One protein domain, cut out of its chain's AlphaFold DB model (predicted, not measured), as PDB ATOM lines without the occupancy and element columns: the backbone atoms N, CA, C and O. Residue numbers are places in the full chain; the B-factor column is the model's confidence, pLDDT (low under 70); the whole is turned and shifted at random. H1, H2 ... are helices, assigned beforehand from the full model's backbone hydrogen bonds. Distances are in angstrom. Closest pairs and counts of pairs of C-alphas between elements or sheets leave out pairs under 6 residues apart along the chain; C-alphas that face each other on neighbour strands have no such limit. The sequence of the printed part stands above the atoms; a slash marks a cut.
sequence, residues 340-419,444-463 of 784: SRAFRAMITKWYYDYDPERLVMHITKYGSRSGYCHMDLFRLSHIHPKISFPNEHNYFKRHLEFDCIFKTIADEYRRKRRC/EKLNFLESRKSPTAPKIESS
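AT A GLANCE: This is residues 340 to 419 and 444 to 463 of the 784 residues of the protein "TROVE domain-containing protein" of Dracunculus medinensis (UniProt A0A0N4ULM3). A long helix, H5, makes one wall of a small helical body: H2 runs roughly beside its first part, H3 stands crosswise to it, and H1 runs next to H3. The short H4 lies just before H5, while H6 lies off on its own, and the unnamed residues 451 to 463 wind past the beginning of H5. The printed part has 100 residues with six named helices, H1 to H6 in chain order, and no named strand; its class is all helix. It is compact, with a radius of gyration of the C-alphas of 14.0 A and spans of 37 by 36 by 25 A.

IN THESE COORDINATES: Find C-alpha 399 at (95.669, 192.083, 124.509); from there H5, residues 399 to 418, runs 28.1 A to C-alpha 418 at (97.649, 164.337, 128.439). H2 is residues 356 to 365, 13.9 A long, and H3 is residues 374 to 381. H1, residues 341 to 352, begins at C-alpha 341 at (83.734, 186.898, 143.659) and is 16.7 A long. H4 is residues 394 to 397 and H6 residues 444 to 450.

HOW THE PARTS SIT: Look first at Met 375 and Ala 410, the closest C-alphas of H3 and H5, 6.7 A apart; the helices touch, about perpendicular at 76 degrees, H5 with residues 409 to 413 alone. H2 and H5 only just touch, with 3 pairs of C-alphas within 8 A, the closest Pro 356 and Glu 401 at 6.5 A; they run the same way at a shallow tilt of 22 degrees. H1, with residues 343 to 348 alone, touches H3, closest at the C-alphas of Arg 344 and Ser 381, 4.5 A. H4 is close to H5 but not clearly touching, and H6 touches no helix. In H1, H2, H3, H5 and H6 every O i to N i+4 pair is within hydrogen-bond range; H4 is too short for one.

THE WHOLE: The two C-alphas farthest apart, Asn 391 and Cys 419, are 41.0 A apart. Residues 420 to 443 are not printed, and C-alphas 419 and 444 stand 36.1 A apart across the cut. The link from H3 to H4 is long, with 12 residues. Confidence is low, under 70, at residues 418 to 419.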
ATOM      1  N   SER A 340      85.720 183.241 146.377       78.29
ATOM      2  CA  SER A 340      84.598 184.194 146.300       78.29
ATOM      3  C   SER A 340      84.764 185.189 145.138       78.29
ATOM      4  O   SER A 340      85.864 185.380 144.620       78.29
ATOM      5  N   ARG A 341      83.686 185.887 144.739       82.38
ATOM      6  CA  ARG A 341      83.734 186.898 143.659       82.38
ATOM      7  C   ARG A 341      84.826 187.954 143.884       82.38
ATOM      8  O   ARG A 341      85.485 188.338 142.922       82.38
ATOM      9  N   ALA A 342      85.030 188.380 145.132       83.15
ATOM     10  CA  ALA A 342      86.073 189.335 145.503       83.15
ATOM     11  C   ALA A 342      87.485 188.750 145.327       83.15
ATOM     12  O   ALA A 342      88.328 189.387 144.705       83.15
ATOM     13  N   PHE A 343      87.718 187.508 145.770       86.74
ATOM     14  CA  PHE A 343      88.995 186.809 145.564       86.74
ATOM     15  C   PHE A 343      89.313 186.631 144.082       86.74
ATOM     16  O   PHE A 343      90.414 186.942 143.641       86.74
ATOM     17  N   ARG A 344      88.325 186.199 143.287       90.14
ATOM     18  CA  ARG A 344      88.490 186.069 141.836       90.14
ATOM     19  C   ARG A 344      88.842 187.404 141.191       90.14
ATOM     20  O   ARG A 344      89.680 187.439 140.296       90.14
ATOM     21  N   ALA A 345      88.208 188.497 141.621       88.26
ATOM     22  CA  ALA A 345      88.506 189.838 141.122       88.26
ATOM     23  C   ALA A 345      89.931 190.284 141.480       88.26
ATOM     24  O   ALA A 345      90.646 190.703 140.576       88.26
ATOM     25  N   MET A 346      90.350 190.108 142.736       92.58
ATOM     26  CA  MET A 346      91.707 190.414 143.204       92.58
ATOM     27  C   MET A 346      92.761 189.626 142.417       92.58
ATOM     28  O   MET A 346      93.667 190.223 141.843       92.58
ATOM     29  N   ILE A 347      92.591 188.304 142.282       94.26
ATOM     30  CA  ILE A 347      93.544 187.465 141.542       94.26
ATOM     31  C   ILE A 347      93.573 187.875 140.068       94.26
ATOM     32  O   ILE A 347      94.645 188.009 139.495       94.26
ATOM     33  N   THR A 348      92.411 188.128 139.453       92.70
ATOM     34  CA  THR A 348      92.357 188.620 138.063       92.70
ATOM     35  C   THR A 348      93.163 189.912 137.916       92.70
ATOM     36  O   THR A 348      93.977 190.013 137.005       92.70
ATOM     37  N   LYS A 349      92.956 190.882 138.818       90.86
ATOM     38  CA  LYS A 349      93.671 192.160 138.803       90.86
ATOM     39  C   LYS A 349      95.180 191.949 138.967       90.86
ATOM     40  O   LYS A 349      95.938 192.520 138.202       90.86
ATOM     41  N   TRP A 350      95.611 191.053 139.858       94.14
ATOM     42  CA  TRP A 350      97.032 190.785 140.116       94.14
ATOM     43  C   TRP A 350      97.806 190.404 138.845       94.14
ATOM     44  O   TRP A 350      98.909 190.891 138.632       94.14
ATOM     45  N   TYR A 351      97.220 189.584 137.967       95.11
ATOM     46  CA  TYR A 351      97.865 189.207 136.701       95.11
ATOM     47  C   TYR A 351      97.869 190.334 135.664       95.11
ATOM     48  O   TYR A 351      98.801 190.414 134.872       95.11
ATOM     49  N   TYR A 352      96.844 191.189 135.642       93.06
ATOM     50  CA  TYR A 352      96.747 192.287 134.675       93.06
ATOM     51  C   TYR A 352      97.448 193.581 135.118       93.06
ATOM     52  O   TYR A 352      97.691 194.448 134.279       93.06
ATOM     53  N   ASP A 353      97.789 193.704 136.403       89.45
ATOM     54  CA  ASP A 353      98.540 194.838 136.955       89.45
ATOM     55  C   ASP A 353      99.986 194.895 136.441       89.45
ATOM     56  O   ASP A 353     100.597 195.959 136.445       89.45
ATOM     57  N   TYR A 354     100.539 193.764 135.995       92.08
ATOM     58  CA  TYR A 354     101.882 193.707 135.426       92.08
ATOM     59  C   TYR A 354     101.870 193.931 133.919       92.08
ATOM     60  O   TYR A 354     101.021 193.400 133.201       92.08
ATOM     61  N   ASP A 355     102.890 194.628 133.429       92.30
ATOM     62  CA  ASP A 355     103.240 194.598 132.014       92.30
ATOM     63  C   ASP A 355     103.598 193.170 131.570       92.30
ATOM     64  O   ASP A 355     104.259 192.451 132.330       92.30
ATOM     65  N   PRO A 356     103.209 192.748 130.352       94.64
ATOM     66  CA  PRO A 356     103.534 191.442 129.788       94.64
ATOM     67  C   PRO A 356     104.973 190.953 129.995       94.64
ATOM     68  O   PRO A 356     105.150 189.792 130.350       94.64
ATOM     69  N   GLU A 357     106.001 191.794 129.850       93.90
ATOM     70  CA  GLU A 357     107.402 191.398 130.075       93.90
ATOM     71  C   GLU A 357     107.631 190.951 131.521       93.90
ATOM     72  O   GLU A 357     108.180 189.877 131.783       93.90
ATOM     73  N   ARG A 358     107.162 191.761 132.474       93.90
ATOM     74  CA  ARG A 358     107.292 191.473 133.903       93.90
ATOM     75  C   ARG A 358     106.421 190.294 134.315       93.90
ATOM     76  O   ARG A 358     106.844 189.479 135.133       93.90
ATOM     77  N   LEU A 359     105.227 190.193 133.736       95.85
ATOM     78  CA  LEU A 359     104.313 189.089 133.981       95.85
ATOM     79  C   LEU A 359     104.918 187.759 133.536       95.85
ATOM     80  O   LEU A 359     104.886 186.795 134.296       95.85
ATOM     81  N   VAL A 360     105.483 187.709 132.327       95.66
ATOM     82  CA  VAL A 360     106.140 186.506 131.817       95.66
ATOM     83  C   VAL A 360     107.304 186.130 132.718       95.66
ATOM     84  O   VAL A 360     107.332 184.989 133.165       95.66
ATOM     85  N   MET A 361     108.195 187.071 133.051       93.72
ATOM     86  CA  MET A 361     109.319 186.805 133.955       93.72
ATOM     87  C   MET A 361     108.847 186.201 135.285       93.72
ATOM     88  O   MET A 361     109.378 185.185 135.730       93.72
ATOM     89  N   HIS A 362     107.800 186.761 135.899       94.28
ATOM     90  CA  HIS A 362     107.224 186.201 137.121       94.28
ATOM     91  C   HIS A 362     106.713 184.768 136.921       94.28
ATOM     92  O   HIS A 362     107.013 183.899 137.739       94.28
ATOM     93  N   ILE A 363     105.957 184.519 135.850       94.35
ATOM     94  CA  ILE A 363     105.344 183.213 135.582       94.35
ATOM     95  C   ILE A 363     106.392 182.139 135.278       94.35
ATOM     96  O   ILE A 363     106.262 180.991 135.709       94.35
ATOM     97  N   THR A 364     107.430 182.491 134.522       92.96
ATOM     98  CA  THR A 364     108.478 181.549 134.128       92.96
ATOM     99  C   THR A 364     109.415 181.239 135.282       92.96
ATOM    100  O   THR A 364     109.819 180.079 135.400       92.96
ATOM    101  N   LYS A 365     109.708 182.239 136.128       91.32
ATOM    102  CA  LYS A 365     110.595 182.132 137.290       91.32
ATOM    103  C   LYS A 365     109.946 181.406 138.469       91.32
ATOM    104  O   LYS A 365     110.598 180.605 139.129       91.32
ATOM    105  N   TYR A 366     108.669 181.670 138.750       92.65
ATOM    106  CA  TYR A 366     107.979 181.191 139.953       92.65
ATOM    107  C   TYR A 366     106.783 180.295 139.607       92.65
ATOM    108  O   TYR A 366     105.631 180.674 139.790       92.65
ATOM    109  N   GLY A 367     107.051 179.082 139.118       89.65
ATOM    110  CA  GLY A 367     106.007 178.225 138.541       89.65
ATOM    111  C   GLY A 367     104.961 177.680 139.528       89.65
ATOM    112  O   GLY A 367     103.798 177.512 139.149       89.65
ATOM    113  N   SER A 368     105.350 177.390 140.775       92.07
ATOM    114  CA  SER A 368     104.444 176.849 141.800       92.07
ATOM    115  C   SER A 368     104.951 177.071 143.227       92.07
ATOM    116  O   SER A 368     106.156 177.197 143.447       92.07
ATOM    117  N   ARG A 369     104.032 177.117 144.199       92.33
ATOM    118  CA  ARG A 369     104.319 177.132 145.646       92.33
ATOM    119  C   ARG A 369     103.063 176.732 146.424       92.33
ATOM    120  O   ARG A 369     101.955 177.009 145.979       92.33
ATOM    121  N   SER A 370     103.227 176.111 147.594       89.21
ATOM    122  CA  SER A 370     102.125 175.805 148.529       89.21
ATOM    123  C   SER A 370     100.931 175.090 147.873       89.21
ATOM    124  O   SER A 370      99.780 175.408 148.161       89.21
ATOM    125  N   GLY A 371     101.210 174.159 146.952       88.19
ATOM    126  CA  GLY A 371     100.192 173.386 146.233       88.19
ATOM    127  C   GLY A 371      99.429 174.145 145.141       88.19
ATOM    128  O   GLY A 371      98.457 173.613 144.618       88.19
ATOM    129  N   TYR A 372      99.841 175.367 144.785       92.45
ATOM    130  CA  TYR A 372      99.265 176.128 143.673       92.45
ATOM    131  C   TYR A 372     100.279 176.339 142.554       92.45
ATOM    132  O   TYR A 372     101.442 176.668 142.800       92.45
ATOM    133  N   CYS A 373      99.800 176.250 141.315       92.77
ATOM    134  CA  CYS A 373     100.474 176.786 140.137       92.77
ATOM    135  C   CYS A 373      99.616 177.857 139.439       92.77
ATOM    136  O   CYS A 373      98.432 178.047 139.740       92.77
ATOM    137  N   HIS A 374     100.192 178.542 138.448       94.18
ATOM    138  CA  HIS A 374      99.465 179.532 137.642       94.18
ATOM    139  C   HIS A 374      98.182 178.969 137.013       94.18
ATOM    140  O   HIS A 374      97.152 179.645 137.007       94.18
ATOM    141  N   MET A 375      98.205 177.711 136.554       90.87
ATOM    142  CA  MET A 375      97.021 177.074 135.973       90.87
ATOM    143  C   MET A 375      95.886 176.910 136.974       90.87
ATOM    144  O   MET A 375      94.723 177.134 136.631       90.87
ATOM    145  N   ASP A 376      96.206 176.538 138.214       90.73
ATOM    146  CA  ASP A 376      95.192 176.411 139.254       90.73
ATOM    147  C   ASP A 376      94.484 177.742 139.456       90.73
ATOM    148  O   ASP A 376      93.255 177.784 139.505       90.73
ATOM    149  N   LEU A 377      95.234 178.847 139.461       93.51
ATOM    150  CA  LEU A 377      94.641 180.173 139.590       93.51
ATOM    151  C   LEU A 377      93.811 180.559 138.367       93.51
ATOM    152  O   LEU A 377      92.736 181.134 138.543       93.51
ATOM    153  N   PHE A 378      94.239 180.206 137.153       92.20
ATOM    154  CA  PHE A 378      93.473 180.470 135.928       92.20
ATOM    155  C   PHE A 378      92.130 179.738 135.949       92.20
ATOM    156  O   PHE A 378      91.088 180.342 135.677       92.20
ATOM    157  N   ARG A 379      92.148 178.466 136.361       88.88
ATOM    158  CA  ARG A 379      90.971 177.601 136.490       88.88
ATOM    159  C   ARG A 379      90.025 178.063 137.600       88.88
ATOM    160  O   ARG A 379      88.832 178.217 137.354       88.88
ATOM    161  N   LEU A 380      90.545 178.298 138.804       89.61
ATOM    162  CA  LEU A 380      89.744 178.589 140.003       89.61
ATOM    163  C   LEU A 380      89.247 180.045 140.046       89.61
ATOM    164  O   LEU A 380      88.168 180.329 140.583       89.61
ATOM    165  N   SER A 381      90.015 180.968 139.460       89.38
ATOM    166  CA  SER A 381      89.694 182.402 139.451       89.38
ATOM    167  C   SER A 381      88.969 182.866 138.195       89.38
ATOM    168  O   SER A 381      88.451 183.984 138.190       89.38
ATOM    169  N   HIS A 382      88.901 182.018 137.162       87.96
ATOM    170  CA  HIS A 382      88.374 182.355 135.839       87.96
ATOM    171  C   HIS A 382      89.043 183.619 135.279       87.96
ATOM    172  O   HIS A 382      88.383 184.623 135.003       87.96
ATOM    173  N   ILE A 383      90.376 183.588 135.175       90.59
ATOM    174  CA  ILE A 383      91.146 184.729 134.667       90.59
ATOM    175  C   ILE A 383      90.881 184.867 133.169       90.59
ATOM    176  O   ILE A 383      91.337 184.068 132.357       90.59
ATOM    177  N   HIS A 384      90.094 185.876 132.824       86.95
ATOM    178  CA  HIS A 384      89.780 186.274 131.462       86.95
ATOM    179  C   HIS A 384      89.425 187.766 131.463       86.95
ATOM    180  O   HIS A 384      88.981 188.286 132.501       86.95
ATOM    181  N   PRO A 385      89.528 188.460 130.320       87.07
ATOM    182  CA  PRO A 385      89.090 189.845 130.223       87.07
ATOM    183  C   PRO A 385      87.618 190.000 130.618       87.07
ATOM    184  O   PRO A 385      86.774 189.127 130.364       87.07
ATOM    185  N   LYS A 386      87.303 191.101 131.305       85.12
ATOM    186  CA  LYS A 386      85.954 191.392 131.806       85.12
ATOM    187  C   LYS A 386      85.406 192.643 131.133       85.12
ATOM    188  O   LYS A 386      86.118 193.617 130.945       85.12
ATOM    189  N   ILE A 387      84.102 192.626 130.854       84.79
ATOM    190  CA  ILE A 387      83.337 193.776 130.333       84.79
ATOM    191  C   ILE A 387      83.484 194.998 131.260       84.79
ATOM    192  O   ILE A 387      83.510 196.132 130.800       84.79
ATOM    193  N   SER A 388      83.631 194.756 132.567       81.56
ATOM    194  CA  SER A 388      83.822 195.789 133.590       81.56
ATOM    195  C   SER A 388      85.206 196.443 133.581       81.56
ATOM    196  O   SER A 388      85.451 197.316 134.405       81.56
ATOM    197  N   PHE A 389      86.138 195.998 132.734       85.40
ATOM    198  CA  PHE A 389      87.439 196.650 132.635       85.40
ATOM    199  C   PHE A 389      87.281 198.068 132.063       85.40
ATOM    200  O   PHE A 389      86.488 198.263 131.135       85.40
ATOM    201  N   PRO A 390      88.018 199.053 132.602       82.99
ATOM    202  CA  PRO A 390      88.045 200.408 132.065       82.99
ATOM    203  C   PRO A 390      88.629 200.416 130.647       82.99
ATOM    204  O   PRO A 390      89.385 199.518 130.276       82.99
ATOM    205  N   ASN A 391      88.295 201.425 129.841       80.94
ATOM    206  CA  ASN A 391      88.739 201.485 128.441       80.94
ATOM    207  C   ASN A 391      90.271 201.518 128.319       80.94
ATOM    208  O   ASN A 391      90.842 200.909 127.423       80.94
ATOM    209  N   GLU A 392      90.944 202.162 129.269       82.00
ATOM    210  CA  GLU A 392      92.402 202.293 129.293       82.00
ATOM    211  C   GLU A 392      93.111 201.160 130.049       82.00
ATOM    212  O   GLU A 392      94.302 201.270 130.356       82.00
ATOM    213  N   HIS A 393      92.392 200.081 130.374       87.04
ATOM    214  CA  HIS A 393      92.948 198.931 131.077       87.04
ATOM    215  C   HIS A 393      94.126 198.321 130.307       87.04
ATOM    216  O   HIS A 393      94.072 198.173 129.083       87.04
ATOM    217  N   ASN A 394      95.152 197.882 131.042       89.08
ATOM    218  CA  ASN A 394      96.389 197.322 130.489       89.08
ATOM    219  C   ASN A 394      96.127 196.210 129.454       89.08
ATOM    220  O   ASN A 394      96.698 196.203 128.365       89.08
ATOM    221  N   TYR A 395      95.156 195.334 129.747       91.98
ATOM    222  CA  TYR A 395      94.708 194.297 128.813       91.98
ATOM    223  C   TYR A 395      94.385 194.833 127.413       91.98
ATOM    224  O   TYR A 395      94.905 194.297 126.449       91.98
ATOM    225  N   PHE A 396      93.553 195.869 127.263       91.34
ATOM    226  CA  PHE A 396      93.099 196.302 125.933       91.34
ATOM    227  C   PHE A 396      94.238 196.871 125.081       91.34
ATOM    228  O   PHE A 396      94.264 196.664 123.864       91.34
ATOM    229  N   LYS A 397      95.212 197.519 125.735       90.25
ATOM    230  CA  LYS A 397      96.423 198.062 125.105       90.25
ATOM    231  C   LYS A 397      97.354 196.955 124.595       90.25
ATOM    232  O   LYS A 397      97.977 197.127 123.553       90.25
ATOM    233  N   ARG A 398      97.425 195.816 125.297       91.89
ATOM    234  CA  ARG A 398      98.394 194.728 125.042       91.89
ATOM    235  C   ARG A 398      97.750 193.340 124.931       91.89
ATOM    236  O   ARG A 398      98.332 192.328 125.317       91.89
ATOM    237  N   HIS A 399      96.519 193.278 124.423       93.29
ATOM    238  CA  HIS A 399      95.669 192.083 124.509       93.29
ATOM    239  C   HIS A 399      96.280 190.854 123.823       93.29
ATOM    240  O   HIS A 399      96.185 189.755 124.363       93.29
ATOM    241  N   LEU A 400      96.959 191.042 122.683       92.63
ATOM    242  CA  LEU A 400      97.620 189.967 121.935       92.63
ATOM    243  C   LEU A 400      98.668 189.238 122.781       92.63
ATOM    244  O   LEU A 400      98.787 188.016 122.716       92.63
ATOM    245  N   GLU A 401      99.407 189.983 123.601       94.32
ATOM    246  CA  GLU A 401     100.449 189.429 124.458       94.32
ATOM    247  C   GLU A 401      99.829 188.674 125.633       94.32
ATOM    248  O   GLU A 401     100.162 187.510 125.845       94.32
ATOM    249  N   PHE A 402      98.864 189.273 126.339       94.73
ATOM    250  CA  PHE A 402      98.148 188.601 127.432       94.73
ATOM    251  C   PHE A 402      97.454 187.312 126.979       94.73
ATOM    252  O   PHE A 402      97.609 186.269 127.619       94.73
ATOM    253  N   ASP A 403      96.717 187.365 125.866       93.43
ATOM    254  CA  ASP A 403      96.008 186.207 125.319       93.43
ATOM    255  C   ASP A 403      97.005 185.101 124.931       93.43
ATOM    256  O   ASP A 403      96.775 183.925 125.228       93.43
ATOM    257  N   CYS A 404      98.146 185.464 124.334       94.36
ATOM    258  CA  CYS A 404      99.205 184.517 123.991       94.36
ATOM    259  C   CYS A 404      99.847 183.886 125.238       94.36
ATOM    260  O   CYS A 404      99.999 182.662 125.287       94.36
ATOM    261  N   ILE A 405     100.169 184.683 126.262       94.62
ATOM    262  CA  ILE A 405     100.749 184.209 127.528       94.62
ATOM    263  C   ILE A 405      99.810 183.198 128.190       94.62
ATOM    264  O   ILE A 405     100.204 182.063 128.468       94.62
ATOM    265  N   PHE A 406      98.544 183.570 128.393       94.14
ATOM    266  CA  PHE A 406      97.579 182.712 129.079       94.14
ATOM    267  C   PHE A 406      97.265 181.440 128.298       94.14
ATOM    268  O   PHE A 406      97.185 180.361 128.892       94.14
ATOM    269  N   LYS A 407      97.155 181.538 126.968       92.18
ATOM    270  CA  LYS A 407      96.988 180.368 126.100       92.18
ATOM    271  C   LYS A 407      98.184 179.422 126.199       92.18
ATOM    272  O   LYS A 407      97.991 178.223 126.369       92.18
ATOM    273  N   THR A 408      99.404 179.951 126.154       91.75
ATOM    274  CA  THR A 408     100.635 179.147 126.215       91.75
ATOM    275  C   THR A 408     100.728 178.357 127.521       91.75
ATOM    276  O   THR A 408     101.024 177.163 127.500       91.75
ATOM    277  N   ILE A 409     100.397 178.988 128.650       88.60
ATOM    278  CA  ILE A 409     100.376 178.336 129.967       88.60
ATOM    279  C   ILE A 409      99.281 177.253 130.020       88.60
ATOM    280  O   ILE A 409      99.515 176.152 130.524       88.60
ATOM    281  N   ALA A 410      98.096 177.527 129.456       88.54
ATOM    282  CA  ALA A 410      97.015 176.543 129.301       88.54
ATOM    283  C   ALA A 410      97.430 175.330 128.471       88.54
ATOM    284  O   ALA A 410      97.134 174.191 128.842       88.54
ATOM    285  N   ASP A 411      98.148 175.555 127.380       88.04
ATOM    286  CA  ASP A 411      98.645 174.493 126.516       88.04
ATOM    287  C   ASP A 411      99.759 173.680 127.184       88.04
ATOM    288  O   ASP A 411      99.766 172.454 127.065       88.04
ATOM    289  N   GLU A 412     100.661 174.318 127.935       84.25
ATOM    290  CA  GLU A 412     101.701 173.625 128.704       84.25
ATOM    291  C   GLU A 412     101.108 172.684 129.752       84.25
ATOM    292  O   GLU A 412     101.486 171.511 129.824       84.25
ATOM    293  N   TYR A 413     100.125 173.158 130.517       80.83
ATOM    294  CA  TYR A 413      99.455 172.321 131.505       80.83
ATOM    295  C   TYR A 413      98.682 171.166 130.854       80.83
ATOM    296  O   TYR A 413      98.760 170.024 131.311       80.83
ATOM    297  N   ARG A 414      97.969 171.428 129.746       82.32
ATOM    298  CA  ARG A 414      97.268 170.377 128.990       82.32
ATOM    299  C   ARG A 414      98.224 169.312 128.459       82.32
ATOM    300  O   ARG A 414      97.883 168.133 128.529       82.32
ATOM    301  N   ARG A 415      99.407 169.701 127.968       79.23
ATOM    302  CA  ARG A 415     100.455 168.759 127.542       79.23
ATOM    303  C   ARG A 415     100.915 167.875 128.700       79.23
ATOM    304  O   ARG A 415     100.887 166.661 128.555       79.23
ATOM    305  N   LYS A 416     101.227 168.466 129.861       73.82
ATOM    306  CA  LYS A 416     101.633 167.718 131.067       73.82
ATOM    307  C   LYS A 416     100.557 166.735 131.553       73.82
ATOM    308  O   LYS A 416     100.894 165.653 132.016       73.82
ATOM    309  N   ARG A 417      99.267 167.075 131.404       70.10
ATOM    310  CA  ARG A 417      98.144 166.206 131.805       70.10
ATOM    311  C   ARG A 417      97.827 165.093 130.797       70.10
ATOM    312  O   ARG A 417      97.502 163.989 131.218       70.10
ATOM    313  N   ARG A 418      97.907 165.355 129.484       59.99
ATOM    314  CA  ARG A 418      97.649 164.337 128.439       59.99
ATOM    315  C   ARG A 418      98.608 163.153 128.520       59.99
ATOM    316  O   ARG A 418      98.202 162.051 128.185       59.99
ATOM    317  N   CYS A 419      99.820 163.354 129.035       53.11
ATOM    318  CA  CYS A 419     100.742 162.256 129.322       53.11
ATOM    319  C   CYS A 419     100.252 161.296 130.430       53.11
ATOM    320  O   CYS A 419     100.948 160.331 130.709       53.11
ATOM    321  N   GLU A 444      78.105 187.886 122.056       85.54
ATOM    322  CA  GLU A 444      77.874 189.297 122.406       85.54
ATOM    323  C   GLU A 444      78.985 189.850 123.309       85.54
ATOM    324  O   GLU A 444      79.550 190.915 123.046       85.54
ATOM    325  N   LYS A 445      79.359 189.094 124.351       84.68
ATOM    326  CA  LYS A 445      80.476 189.445 125.238       84.68
ATOM    327  C   LYS A 445      81.799 189.553 124.478       84.68
ATOM    328  O   LYS A 445      82.594 190.438 124.789       84.68
ATOM    329  N   LEU A 446      82.057 188.643 123.542       84.04
ATOM    330  CA  LEU A 446      83.287 188.639 122.755       84.04
ATOM    331  C   LEU A 446      83.346 189.865 121.839       84.04
ATOM    332  O   LEU A 446      84.334 190.586 121.896       84.04
ATOM    333  N   ASN A 447      82.269 190.165 121.108       87.83
ATOM    334  CA  ASN A 447      82.179 191.345 120.241       87.83
ATOM    335  C   ASN A 447      82.372 192.647 121.022       87.83
ATOM    336  O   ASN A 447      83.089 193.546 120.583       87.83
ATOM    337  N   PHE A 448      81.781 192.734 122.214       86.05
ATOM    338  CA  PHE A 448      81.967 193.887 123.086       86.05
ATOM    339  C   PHE A 448      83.435 194.079 123.488       86.05
ATOM    340  O   PHE A 448      83.953 195.193 123.430       86.05
ATOM    341  N   LEU A 449      84.122 193.004 123.882       85.47
ATOM    342  CA  LEU A 449      85.545 193.064 124.218       85.47
ATOM    343  C   LEU A 449      86.406 193.381 122.991       85.47
ATOM    344  O   LEU A 449      87.361 194.144 123.118       85.47
ATOM    345  N   GLU A 450      86.050 192.841 121.825       86.57
ATOM    346  CA  GLU A 450      86.758 193.069 120.565       86.57
ATOM    347  C   GLU A 450      86.735 194.546 120.168       86.57
ATOM    348  O   GLU A 450      87.774 195.106 119.834       86.57
ATOM    349  N   SER A 451      85.585 195.214 120.320       87.18
ATOM    350  CA  SER A 451      85.425 196.645 120.010       87.18
ATOM    351  C   SER A 451      86.330 197.584 120.824       87.18
ATOM    352  O   SER A 451      86.528 198.734 120.442       87.18
ATOM    353  N   ARG A 452      86.879 197.106 121.949       86.75
ATOM    354  CA  ARG A 452      87.750 197.877 122.851       86.75
ATOM    355  C   ARG A 452      89.234 197.582 122.674       86.75
ATOM    356  O   ARG A 452      90.059 198.271 123.270       86.75
ATOM    357  N   LYS A 453      89.591 196.537 121.930       88.81
ATOM    358  CA  LYS A 453      90.991 196.170 121.708       88.81
ATOM    359  C   LYS A 453      91.673 197.249 120.879       88.81
ATOM    360  O   LYS A 453      91.150 197.680 119.855       88.81
ATOM    361  N   SER A 454      92.856 197.677 121.318       85.39
ATOM    362  CA  SER A 454      93.611 198.672 120.561       85.39
ATOM    363  C   SER A 454      94.124 198.069 119.245       85.39
ATOM    364  O   SER A 454      94.794 197.032 119.295       85.39
ATOM    365  N   PRO A 455      93.904 198.717 118.085       80.99
ATOM    366  CA  PRO A 455      94.490 198.280 116.815       80.99
ATOM    367  C   PRO A 455      96.017 198.460 116.781       80.99
ATOM    368  O   PRO A 455      96.690 197.837 115.965       80.99
ATOM    369  N   THR A 456      96.577 199.282 117.674       83.58
ATOM    370  CA  THR A 456      98.024 199.530 117.795       83.58
ATOM    371  C   THR A 456      98.737 198.557 118.739       83.58
ATOM    372  O   THR A 456      99.905 198.769 119.064       83.58
ATOM    373  N   ALA A 457      98.053 197.506 119.211       83.21
ATOM    374  CA  ALA A 457      98.656 196.515 120.099       83.21
ATOM    375  C   ALA A 457      99.884 195.843 119.437       83.21
ATOM    376  O   ALA A 457      99.821 195.498 118.251       83.21
ATOM    377  N   PRO A 458     100.990 195.619 120.175       82.55
ATOM    378  CA  PRO A 458     102.189 194.991 119.625       82.55
ATOM    379  C   PRO A 458     101.894 193.615 119.020       82.55
ATOM    380  O   PRO A 458     101.236 192.776 119.641       82.55
ATOM    381  N   LYS A 459     102.417 193.358 117.816       86.18
ATOM    382  CA  LYS A 459     102.292 192.042 117.179       86.18
ATOM    383  C   LYS A 459     103.081 190.996 117.967       86.18
ATOM    384  O   LYS A 459     104.160 191.277 118.500       86.18
ATOM    385  N   ILE A 460     102.557 189.773 117.992       85.19
ATOM    386  CA  ILE A 460     103.108 188.645 118.756       85.19
ATOM    387  C   ILE A 460     104.552 188.341 118.332       85.19
ATOM    388  O   ILE A 460     105.395 188.057 119.179       85.19
ATOM    389  N   GLU A 461     104.858 188.438 117.037       82.11
ATOM    390  CA  GLU A 461     106.183 188.149 116.475       82.11
ATOM    391  C   GLU A 461     107.234 189.179 116.905       82.11
ATOM    392  O   GLU A 461     108.404 188.844 117.099       82.11
ATOM    393  N   SER A 462     106.821 190.436 117.085       83.80
ATOM    394  CA  SER A 462     107.691 191.524 117.537       83.80
ATOM    395  C   SER A 462     107.849 191.595 119.057       83.80
ATOM    396  O   SER A 462     108.804 192.211 119.522       83.80
ATOM    397  N   SER A 463     106.953 190.972 119.829       90.15
ATOM    398  CA  SER A 463     106.934 191.098 121.289       90.15
ATOM    399  C   SER A 463     108.118 190.395 121.957       90.15
ATOM    400  O   SER A 463     108.308 189.181 121.833       90.15
TER     401      SER A 463